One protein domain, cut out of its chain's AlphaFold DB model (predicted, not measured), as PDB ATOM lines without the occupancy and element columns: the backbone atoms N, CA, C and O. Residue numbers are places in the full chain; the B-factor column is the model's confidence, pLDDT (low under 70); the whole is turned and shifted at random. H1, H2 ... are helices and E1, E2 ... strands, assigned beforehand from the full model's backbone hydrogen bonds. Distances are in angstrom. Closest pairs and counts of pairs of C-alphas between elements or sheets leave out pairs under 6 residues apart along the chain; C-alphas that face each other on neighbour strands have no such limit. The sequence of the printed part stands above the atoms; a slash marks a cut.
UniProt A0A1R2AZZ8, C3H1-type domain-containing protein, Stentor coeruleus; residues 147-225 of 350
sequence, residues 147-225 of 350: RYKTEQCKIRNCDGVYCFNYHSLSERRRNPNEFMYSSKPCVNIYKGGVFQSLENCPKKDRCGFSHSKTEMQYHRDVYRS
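This is residues 147 to 225 of the 350 residues of the protein "C3H1-type domain-containing protein" of Stentor coeruleus (UniProt A0A1R2AZZ8). This domain has little regular structure: it is mostly wound loops, with one short strand, E1, and one short helix, H1, packed close together. Of the two long loop stretches, residues 147 to 181 reach out to one end of the longest axis around Arg 156 and then cross over towards E1, and residues 186 to 212 wind through the other end, where Gly 192 lies. The printed part has 79 residues; along the chain E1 comes before H1, and the class is mixed, with only 9 residues in named elements. It is compact, with a radius of gyration of the C-alphas of 12.4 A, and spans 34 by 25 by 23 A.

H1, residues 213 to 217, begins at C-alpha 213 (42.625, 11.436, 5.850) and is 6.1 A long from first to last C-alpha. E1, residues 182 to 185, measures 7.7 A and ends at C-alpha 185 (38.026, 14.258, -0.410).

The closest C-alphas of H1 and E1, those of Met 216 and Ser 183, are 4.8 A apart. In H1 every O i to N i+4 pair is within hydrogen-bond range. E1 pairs with no named strand. Residues 190 to 191 pair antiparallel with residues 194 to 195.

The two C-alphas farthest apart, those of Arg 156 and Gly 192, are 34.4 A apart. The printed part has no cut. A long link of 27 residues joins E1 to H1. Residues 159 and 161 have pLDDT under 70.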
ATOM      1  N   ARG A 147      57.725  13.299   0.945       84.38
ATOM      2  CA  ARG A 147      57.943  11.899   1.368       84.38
ATOM      3  C   ARG A 147      57.019  11.409   2.494       84.38
ATOM      4  O   ARG A 147      56.831  10.200   2.639       84.38
ATOM      5  N   TYR A 148      56.410  12.291   3.294       90.06
ATOM      6  CA  TYR A 148      55.598  11.863   4.442       90.06
ATOM      7  C   TYR A 148      54.392  11.006   4.021       90.06
ATOM      8  O   TYR A 148      53.541  11.434   3.232       90.06
ATOM      9  N   LYS A 149      54.325   9.791   4.587       93.38
ATOM     10  CA  LYS A 149      53.328   8.742   4.323       93.38
ATOM     11  C   LYS A 149      53.200   8.330   2.846       93.38
ATOM     12  O   LYS A 149      52.166   7.771   2.474       93.38
ATOM     13  N   THR A 150      54.229   8.552   2.019       93.19
ATOM     14  CA  THR A 150      54.219   8.144   0.599       93.19
ATOM     15  C   THR A 150      54.845   6.777   0.336       93.19
ATOM     16  O   THR A 150      54.391   6.071  -0.564       93.19
ATOM     17  N   GLU A 151      55.792   6.338   1.171       93.06
ATOM     18  CA  GLU A 151      56.332   4.972   1.165       93.06
ATOM     19  C   GLU A 151      55.697   4.075   2.242       93.06
ATOM     20  O   GLU A 151      55.307   4.534   3.323       93.06
ATOM     21  N   GLN A 152      55.647   2.765   1.971       94.44
ATOM     22  CA  GLN A 152      55.264   1.756   2.961       94.44
ATOM     23  C   GLN A 152      56.394   1.526   3.975       94.44
ATOM     24  O   GLN A 152      57.578   1.509   3.631       94.44
ATOM     25  N   CYS A 153      56.038   1.311   5.240       90.06
ATOM     26  CA  CYS A 153      56.999   1.058   6.301       90.06
ATOM     27  C   CYS A 153      57.709  -0.292   6.111       90.06
ATOM     28  O   CYS A 153      57.087  -1.351   6.110       90.06
ATOM     29  N   LYS A 154      59.041  -0.239   5.998       90.06
ATOM     30  CA  LYS A 154      59.931  -1.403   5.830       90.06
ATOM     31  C   LYS A 154      60.448  -1.964   7.171       90.06
ATOM     32  O   LYS A 154      61.202  -2.934   7.188       90.06
ATOM     33  N   ILE A 155      60.063  -1.359   8.301       81.25
ATOM     34  CA  ILE A 155      60.512  -1.737   9.650       81.25
ATOM     35  C   ILE A 155      59.609  -2.850  10.198       81.25
ATOM     36  O   ILE A 155      58.420  -2.637  10.436       81.25
ATOM     37  N   ARG A 156      60.180  -4.035  10.443       80.25
ATOM     38  CA  ARG A 156      59.476  -5.142  11.114       80.25
ATOM     39  C   ARG A 156      59.097  -4.733  12.543       80.25
ATOM     40  O   ARG A 156      59.928  -4.179  13.256       80.25
ATOM     41  N   ASN A 157      57.866  -5.038  12.953       78.00
ATOM     42  CA  ASN A 157      57.303  -4.716  14.273       78.00
ATOM     43  C   ASN A 157      57.379  -3.215  14.639       78.00
ATOM     44  O   ASN A 157      57.621  -2.863  15.793       78.00
ATOM     45  N   CYS A 158      57.190  -2.325  13.659       75.44
ATOM     46  CA  CYS A 158      57.082  -0.887  13.908       75.44
ATOM     47  C   CYS A 158      55.840  -0.559  14.756       75.44
ATOM     48  O   CYS A 158      54.782  -1.158  14.577       75.44
ATOM     49  N   ASP A 159      55.961   0.428  15.648       66.94
ATOM     50  CA  ASP A 159      54.878   0.860  16.538       66.94
ATOM     51  C   ASP A 159      53.766   1.652  15.830       66.94
ATOM     52  O   ASP A 159      52.673   1.805  16.371       66.94
ATOM     53  N   GLY A 160      54.023   2.153  14.619       71.81
ATOM     54  CA  GLY A 160      53.052   2.844  13.770       71.81
ATOM     55  C   GLY A 160      52.720   4.274  14.204       71.81
ATOM     56  O   GLY A 160      52.724   5.163  13.351       71.81
ATOM     57  N   VAL A 161      52.509   4.496  15.510       64.69
ATOM     58  CA  VAL A 161      51.944   5.714  16.135       64.69
ATOM     59  C   VAL A 161      52.503   7.013  15.548       64.69
ATOM     60  O   VAL A 161      51.740   7.895  15.167       64.69
ATOM     61  N   TYR A 162      53.830   7.105  15.426       70.06
ATOM     62  CA  TYR A 162      54.535   8.253  14.844       70.06
ATOM     63  C   TYR A 162      55.519   7.819  13.752       70.06
ATOM     64  O   TYR A 162      56.629   8.344  13.647       70.06
ATOM     65  N   CYS A 163      55.169   6.801  12.965       77.06
ATOM     66  CA  CYS A 163      55.996   6.407  11.831       77.06
ATOM     67  C   CYS A 163      55.802   7.375  10.659       77.06
ATOM     68  O   CYS A 163      54.670   7.692  10.294       77.06
ATOM     69  N   PHE A 164      56.904   7.788  10.038       83.19
ATOM     70  CA  PHE A 164      56.912   8.624   8.837       83.19
ATOM     71  C   PHE A 164      56.271   7.923   7.620       83.19
ATOM     72  O   PHE A 164      55.624   8.564   6.796       83.19
ATOM     73  N   ASN A 165      56.394   6.594   7.544       87.62
ATOM     74  CA  ASN A 165      55.879   5.751   6.462       87.62
ATOM     75  C   ASN A 165      54.499   5.155   6.797       87.62
ATOM     76  O   ASN A 165      54.107   5.092   7.968       87.62
ATOM     77  N   TYR A 166      53.738   4.735   5.781       92.44
ATOM     78  CA  TYR A 166      52.409   4.138   5.970       92.44
ATOM     79  C   TYR A 166      52.496   2.637   6.288       92.44
ATOM     80  O   TYR A 166      53.359   1.937   5.761       92.44
ATOM     81  N   HIS A 167      51.599   2.115   7.126       89.00
ATOM     82  CA  HIS A 167      51.450   0.666   7.352       89.00
ATOM     83  C   HIS A 167      50.262   0.099   6.578       89.00
ATOM     84  O   HIS A 167      50.300  -1.036   6.109       89.00
ATOM     85  N   SER A 168      49.227   0.917   6.413       90.06
ATOM     86  CA  SER A 168      47.964   0.593   5.761       90.06
ATOM     87  C   SER A 168      47.712   1.487   4.544       90.06
ATOM     88  O   SER A 168      48.132   2.642   4.497       90.06
ATOM     89  N   LEU A 169      46.974   0.980   3.553       89.81
ATOM     90  CA  LEU A 169      46.583   1.775   2.379       89.81
ATOM     91  C   LEU A 169      45.668   2.962   2.738       89.81
ATOM     92  O   LEU A 169      45.634   3.946   2.009       89.81
ATOM     93  N   SER A 170      44.978   2.909   3.880       87.69
ATOM     94  CA  SER A 170      44.177   4.010   4.431       87.69
ATOM     95  C   SER A 170      45.008   5.127   5.081       87.69
ATOM     96  O   SER A 170      44.495   6.231   5.254       87.69
ATOM     97  N   GLU A 171      46.281   4.882   5.413       90.94
ATOM     98  CA  GLU A 171      47.249   5.926   5.784       90.94
ATOM     99  C   GLU A 171      47.976   6.527   4.575       90.94
ATOM    100  O   GLU A 171      48.508   7.631   4.702       90.94
ATOM    101  N   ARG A 172      48.059   5.800   3.448       94.00
ATOM    102  CA  ARG A 172      48.866   6.184   2.281       94.00
ATOM    103  C   ARG A 172      48.504   7.583   1.786       94.00
ATOM    104  O   ARG A 172      47.337   7.979   1.744       94.00
ATOM    105  N   ARG A 173      49.538   8.297   1.356       94.69
ATOM    106  CA  ARG A 173      49.474   9.588   0.683       94.69
ATOM    107  C   ARG A 173      50.246   9.507  -0.631       94.69
ATOM    108  O   ARG A 173      51.349   8.978  -0.654       94.69
ATOM    109  N   ARG A 174      49.680   9.977  -1.739       92.50
ATOM    110  CA  ARG A 174      50.415  10.079  -3.010       92.50
ATOM    111  C   ARG A 174      51.504  11.153  -2.920       92.50
ATOM    112  O   ARG A 174      51.342  12.143  -2.210       92.50
ATOM    113  N   ASN A 175      52.608  10.962  -3.643       85.38
ATOM    114  CA  ASN A 175      53.653  11.979  -3.757       85.38
ATOM    115  C   ASN A 175      53.101  13.190  -4.539       85.38
ATOM    116  O   ASN A 175      52.737  13.018  -5.705       85.38
ATOM    117  N   PRO A 176      53.040  14.406  -3.958       78.12
ATOM    118  CA  PRO A 176      52.493  15.579  -4.644       78.12
ATOM    119  C   PRO A 176      53.344  16.053  -5.831       78.12
ATOM    120  O   PRO A 176      52.867  16.861  -6.621       78.12
ATOM    121  N   ASN A 177      54.582  15.566  -5.974       79.00
ATOM    122  CA  ASN A 177      55.431  15.855  -7.132       79.00
ATOM    123  C   ASN A 177      55.161  14.892  -8.311       79.00
ATOM    124  O   ASN A 177      55.578  15.173  -9.429       79.00
ATOM    125  N   GLU A 178      54.469  13.770  -8.073       79.81
ATOM    126  CA  GLU A 178      54.074  12.781  -9.095       79.81
ATOM    127  C   GLU A 178      52.572  12.859  -9.427       79.81
ATOM    128  O   GLU A 178      52.162  12.627 -10.563       79.81
ATOM    129  N   PHE A 179      51.738  13.186  -8.433       82.06
ATOM    130  CA  PHE A 179      50.282  13.174  -8.537       82.06
ATOM    131  C   PHE A 179      49.695  14.496  -8.044       82.06
ATOM    132  O   PHE A 179      49.702  14.779  -6.847       82.06
ATOM    133  N   MET A 180      49.100  15.271  -8.953       77.75
ATOM    134  CA  MET A 180      48.277  16.416  -8.565       77.75
ATOM    135  C   MET A 180      46.885  15.947  -8.127       77.75
ATOM    136  O   MET A 180      46.125  15.361  -8.901       77.75
ATOM    137  N   TYR A 181      46.550  16.230  -6.874       82.56
ATOM    138  CA  TYR A 181      45.237  16.025  -6.271       82.56
ATOM    139  C   TYR A 181      44.950  17.190  -5.323       82.56
ATOM    140  O   TYR A 181      45.883  17.809  -4.834       82.56
ATOM    141  N   SER A 182      43.677  17.494  -5.069       79.06
ATOM    142  CA  SER A 182      43.269  18.561  -4.147       79.06
ATOM    143  C   SER A 182      43.036  18.054  -2.720       79.06
ATOM    144  O   SER A 182      42.722  16.880  -2.493       79.06
ATOM    145  N   SER A 183      43.083  18.972  -1.753       82.94
ATOM    146  CA  SER A 183      42.733  18.746  -0.342       82.94
ATOM    147  C   SER A 183      41.268  18.360  -0.093       82.94
ATOM    148  O   SER A 183      40.910  18.028   1.034       82.94
ATOM    149  N   LYS A 184      40.401  18.385  -1.114       84.50
ATOM    150  CA  LYS A 184      39.001  17.954  -1.004       84.50
ATOM    151  C   LYS A 184      38.906  16.428  -1.167       84.50
ATOM    152  O   LYS A 184      39.551  15.881  -2.064       84.50
ATOM    153  N   PRO A 185      38.126  15.712  -0.336       90.06
ATOM    154  CA  PRO A 185      38.026  14.258  -0.410       90.06
ATOM    155  C   PRO A 185      37.244  13.796  -1.650       90.06
ATOM    156  O   PRO A 185      36.278  14.428  -2.073       90.06
ATOM    157  N   CYS A 186      37.638  12.663  -2.233       91.38
ATOM    158  CA  CYS A 186      36.956  12.087  -3.390       91.38
ATOM    159  C   CYS A 186      35.613  11.466  -2.989       91.38
ATOM    160  O   CYS A 186      35.591  10.520  -2.203       91.38
ATOM    161  N   VAL A 187      34.513  11.904  -3.610       91.19
ATOM    162  CA  VAL A 187      33.138  11.405  -3.371       91.19
ATOM    163  C   VAL A 187      32.960   9.888  -3.555       91.19
ATOM    164  O   VAL A 187      32.065   9.280  -2.971       91.19
ATOM    165  N   ASN A 188      33.832   9.246  -4.338       90.69
ATOM    166  CA  ASN A 188      33.807   7.795  -4.536       90.69
ATOM    167  C   ASN A 188      34.409   7.022  -3.350       90.69
ATOM    168  O   ASN A 188      33.991   5.894  -3.091       90.69
ATOM    169  N   ILE A 189      35.354   7.634  -2.627       91.06
ATOM    170  CA  ILE A 189      36.029   7.055  -1.458       91.06
ATOM    171  C   ILE A 189      35.373   7.514  -0.154       91.06
ATOM    172  O   ILE A 189      35.177   6.713   0.754       91.06
ATOM    173  N   TYR A 190      35.060   8.805  -0.032       91.69
ATOM    174  CA  TYR A 190      34.557   9.414   1.193       91.69
ATOM    175  C   TYR A 190      33.032   9.479   1.173       91.69
ATOM    176  O   TYR A 190      32.444  10.325   0.502       91.69
ATOM    177  N   LYS A 191      32.388   8.575   1.917       86.50
ATOM    178  CA  LYS A 191      30.924   8.458   1.985       86.50
ATOM    179  C   LYS A 191      30.465   8.457   3.438       86.50
ATOM    180  O   LYS A 191      31.028   7.756   4.277       86.50
ATOM    181  N   GLY A 192      29.454   9.270   3.750       84.06
ATOM    182  CA  GLY A 192      28.816   9.307   5.072       84.06
ATOM    183  C   GLY A 192      29.746   9.612   6.257       84.06
ATOM    184  O   GLY A 192      29.448   9.161   7.364       84.06
ATOM    185  N   GLY A 193      30.855  10.334   6.037       81.81
ATOM    186  CA  GLY A 193      31.863  10.658   7.061       81.81
ATOM    187  C   GLY A 193      33.026   9.658   7.181       81.81
ATOM    188  O   GLY A 193      33.769   9.696   8.163       81.81
ATOM    189  N   VAL A 194      33.179   8.725   6.231       84.69
ATOM    190  CA  VAL A 194      34.179   7.643   6.293       84.69
ATOM    191  C   VAL A 194      34.870   7.442   4.940       84.69
ATOM    192  O   VAL A 194      34.212   7.375   3.906       84.69
ATOM    193  N   PHE A 195      36.201   7.304   4.954       87.31
ATOM    194  CA  PHE A 195      36.993   6.851   3.803       87.31
ATOM    195  C   PHE A 195      36.861   5.324   3.637       87.31
ATOM    196  O   PHE A 195      37.096   4.580   4.591       87.31
ATOM    197  N   GLN A 196      36.472   4.873   2.444       90.00
ATOM    198  CA  GLN A 196      36.283   3.467   2.054       90.00
ATOM    199  C   GLN A 196      37.529   2.890   1.341       90.00
ATOM    200  O   GLN A 196      38.590   3.515   1.355       90.00
ATOM    201  N   SER A 197      37.428   1.697   0.727       88.12
ATOM    202  CA  SER A 197      38.526   1.114  -0.071       88.12
ATOM    203  C   SER A 197      38.937   2.044  -1.214       88.12
ATOM    204  O   SER A 197      38.079   2.587  -1.913       88.12
ATOM    205  N   LEU A 198      40.250   2.165  -1.448       87.12
ATOM    206  CA  LEU A 198      40.834   2.919  -2.566       87.12
ATOM    207  C   LEU A 198      40.342   2.426  -3.939       87.12
ATOM    208  O   LEU A 198      40.322   3.190  -4.903       87.12
ATOM    209  N   GLU A 199      39.929   1.161  -4.018       88.81
ATOM    210  CA  GLU A 199      39.402   0.509  -5.221       88.81
ATOM    211  C   GLU A 199      38.087   1.139  -5.699       88.81
ATOM    212  O   GLU A 199      37.807   1.134  -6.897       88.81
ATOM    213  N   ASN A 200      37.322   1.758  -4.790       89.38
ATOM    214  CA  ASN A 200      36.036   2.384  -5.101       89.38
ATOM    215  C   ASN A 200      36.175   3.609  -6.027       89.38
ATOM    216  O   ASN A 200      35.172   4.080  -6.563       89.38
ATOM    217  N   CYS A 201      37.386   4.147  -6.234       92.31
ATOM    218  CA  CYS A 201      37.626   5.224  -7.192       92.31
ATOM    219  C   CYS A 201      38.181   4.686  -8.526       92.31
ATOM    220  O   CYS A 201      39.358   4.321  -8.593       92.31
ATOM    221  N   PRO A 202      37.416   4.742  -9.637       93.75
ATOM    222  CA  PRO A 202      37.872   4.232 -10.934       93.75
ATOM    223  C   PRO A 202      39.072   5.006 -11.504       93.75
ATOM    224  O   PRO A 202      39.826   4.466 -12.308       93.75
ATOM    225  N   LYS A 203      39.302   6.253 -11.060       90.88
ATOM    226  CA  LYS A 203      40.477   7.053 -11.453       90.88
ATOM    227  C   LYS A 203      41.768   6.636 -10.731       90.88
ATOM    228  O   LYS A 203      42.843   7.066 -11.151       90.88
ATOM    229  N   LYS A 204      41.683   5.806  -9.677       91.94
ATOM    230  CA  LYS A 204      42.811   5.362  -8.835       91.94
ATOM    231  C   LYS A 204      43.726   6.548  -8.482       91.94
ATOM    232  O   LYS A 204      43.222   7.620  -8.149       91.94
ATOM    233  N   ASP A 205      45.044   6.407  -8.592       91.94
ATOM    234  CA  ASP A 205      45.983   7.475  -8.229       91.94
ATOM    235  C   ASP A 205      45.915   8.722  -9.133       91.94
ATOM    236  O   ASP A 205      46.344   9.794  -8.710       91.94
ATOM    237  N   ARG A 206      45.291   8.637 -10.320       87.56
ATOM    238  CA  ARG A 206      45.030   9.783 -11.217       87.56
ATOM    239  C   ARG A 206      43.789  10.605 -10.813       87.56
ATOM    240  O   ARG A 206      43.287  11.407 -11.598       87.56
ATOM    241  N   CYS A 207      43.233  10.392  -9.619       90.44
ATOM    242  CA  CYS A 207      42.106  11.172  -9.114       90.44
ATOM    243  C   CYS A 207      42.552  12.540  -8.568       90.44
ATOM    244  O   CYS A 207      43.333  12.594  -7.623       90.44
ATOM    245  N   GLY A 208      41.984  13.640  -9.073       85.31
ATOM    246  CA  GLY A 208      42.265  15.013  -8.613       85.31
ATOM    247  C   GLY A 208      41.754  15.373  -7.202       85.31
ATOM    248  O   GLY A 208      41.630  16.552  -6.874       85.31
ATOM    249  N   PHE A 209      41.434  14.386  -6.367       89.50
ATOM    250  CA  PHE A 209      40.847  14.543  -5.033       89.50
ATOM    251  C   PHE A 209      41.506  13.588  -4.037       89.50
ATOM    252  O   PHE A 209      41.962  12.509  -4.420       89.50
ATOM    253  N   SER A 210      41.527  13.968  -2.761       91.88
ATOM    254  CA  SER A 210      42.141  13.199  -1.674       91.88
ATOM    255  C   SER A 210      41.407  11.877  -1.407       91.88
ATOM    256  O   SER A 210      40.180  11.824  -1.313       91.88
ATOM    257  N   HIS A 211      42.165  10.796  -1.262       93.06
ATOM    258  CA  HIS A 211      41.703   9.423  -1.047       93.06
ATOM    259  C   HIS A 211      41.921   8.921   0.389       93.06
ATOM    260  O   HIS A 211      41.394   7.872   0.754       93.06
ATOM    261  N   SER A 212      42.649   9.659   1.228       92.50
ATOM    262  CA  SER A 212      42.834   9.334   2.645       92.50
ATOM    263  C   SER A 212      42.746  10.578   3.531       92.50
ATOM    264  O   SER A 212      42.943  11.707   3.073       92.50
ATOM    265  N   LYS A 213      42.510  10.372   4.836       91.31
ATOM    266  CA  LYS A 213      42.625  11.436   5.850       91.31
ATOM    267  C   LYS A 213      44.026  12.068   5.818       91.31
ATOM    268  O   LYS A 213      44.145  13.276   5.999       91.31
ATOM    269  N   THR A 214      45.065  11.280   5.531       91.56
ATOM    270  CA  THR A 214      46.449  11.751   5.392       91.56
ATOM    271  C   THR A 214      46.639  12.666   4.184       91.56
ATOM    272  O   THR A 214      47.248  13.721   4.311       91.56
ATOM    273  N   GLU A 215      46.101  12.311   3.015       93.31
ATOM    274  CA  GLU A 215      46.150  13.187   1.834       93.31
ATOM    275  C   GLU A 215      45.475  14.532   2.101       93.31
ATOM    276  O   GLU A 215      46.020  15.567   1.732       93.31
ATOM    277  N   MET A 216      44.352  14.497   2.822       90.44
ATOM    278  CA  MET A 216      43.557  15.662   3.196       90.44
ATOM    279  C   MET A 216      44.288  16.581   4.195       90.44
ATOM    280  O   MET A 216      44.388  17.784   3.977       90.44
ATOM    281  N   GLN A 217      44.823  16.019   5.289       89.31
ATOM    282  CA  GLN A 217      45.462  16.775   6.381       89.31
ATOM    283  C   GLN A 217      46.892  17.244   6.078       89.31
ATOM    284  O   GLN A 217      47.378  18.173   6.717       89.31
ATOM    285  N   TYR A 218      47.577  16.587   5.141       88.88
ATOM    286  CA  TYR A 218      48.961  16.888   4.763       88.88
ATOM    287  C   TYR A 218      49.039  17.341   3.294       88.88
ATOM    288  O   TYR A 218      50.057  17.161   2.621       88.88
ATOM    289  N   HIS A 219      47.948  17.903   2.768       83.75
ATOM    290  CA  HIS A 219      47.958  18.669   1.526       83.75
ATOM    291  C   HIS A 219      48.725  19.983   1.736       83.75
ATOM    292  O   HIS A 219      48.626  20.563   2.817       83.75
ATOM    293  N   ARG A 220      49.451  20.479   0.723       78.56
ATOM    294  CA  ARG A 220      50.269  21.705   0.852       78.56
ATOM    295  C   ARG A 220      49.426  22.897   1.341       78.56
ATOM    296  O   ARG A 220      49.792  23.530   2.318       78.56
ATOM    297  N   ASP A 221      48.249  23.094   0.752       73.88
ATOM    298  CA  ASP A 221      47.318  24.197   1.051       73.88
ATOM    299  C   ASP A 221      46.580  24.090   2.410       73.88
ATOM    300  O   ASP A 221      45.803  24.976   2.760       73.88
ATOM    301  N   VAL A 222      46.729  22.979   3.148       79.81
ATOM    302  CA  VAL A 222      45.961  22.698   4.387       79.81
ATOM    303  C   VAL A 222      46.855  22.324   5.572       79.81
ATOM    304  O   VAL A 222      46.467  22.502   6.727       79.81
ATOM    305  N   TYR A 223      48.071  21.838   5.322       80.75
ATOM    306  CA  TYR A 223      49.025  21.521   6.375       80.75
ATOM    307  C   TYR A 223      49.369  22.780   7.191       80.75
ATOM    308  O   TYR A 223      49.902  23.747   6.658       80.75
ATOM    309  N   ARG A 224      49.059  22.752   8.495       75.81
ATOM    310  CA  ARG A 224      49.172  23.879   9.441       75.81
ATOM    311  C   ARG A 224      48.335  25.128   9.088       75.81
ATOM    312  O   ARG A 224      48.662  26.206   9.564       75.81
ATOM    313  N   SER A 225      47.227  25.013   8.343       76.50
ATOM    314  CA  SER A 225      46.330  26.164   8.085       76.50
ATOM    315  C   SER A 225      45.284  26.443   9.181       76.50
ATOM    316  O   SER A 225      44.638  27.487   9.161       76.50
TER     317      SER A 225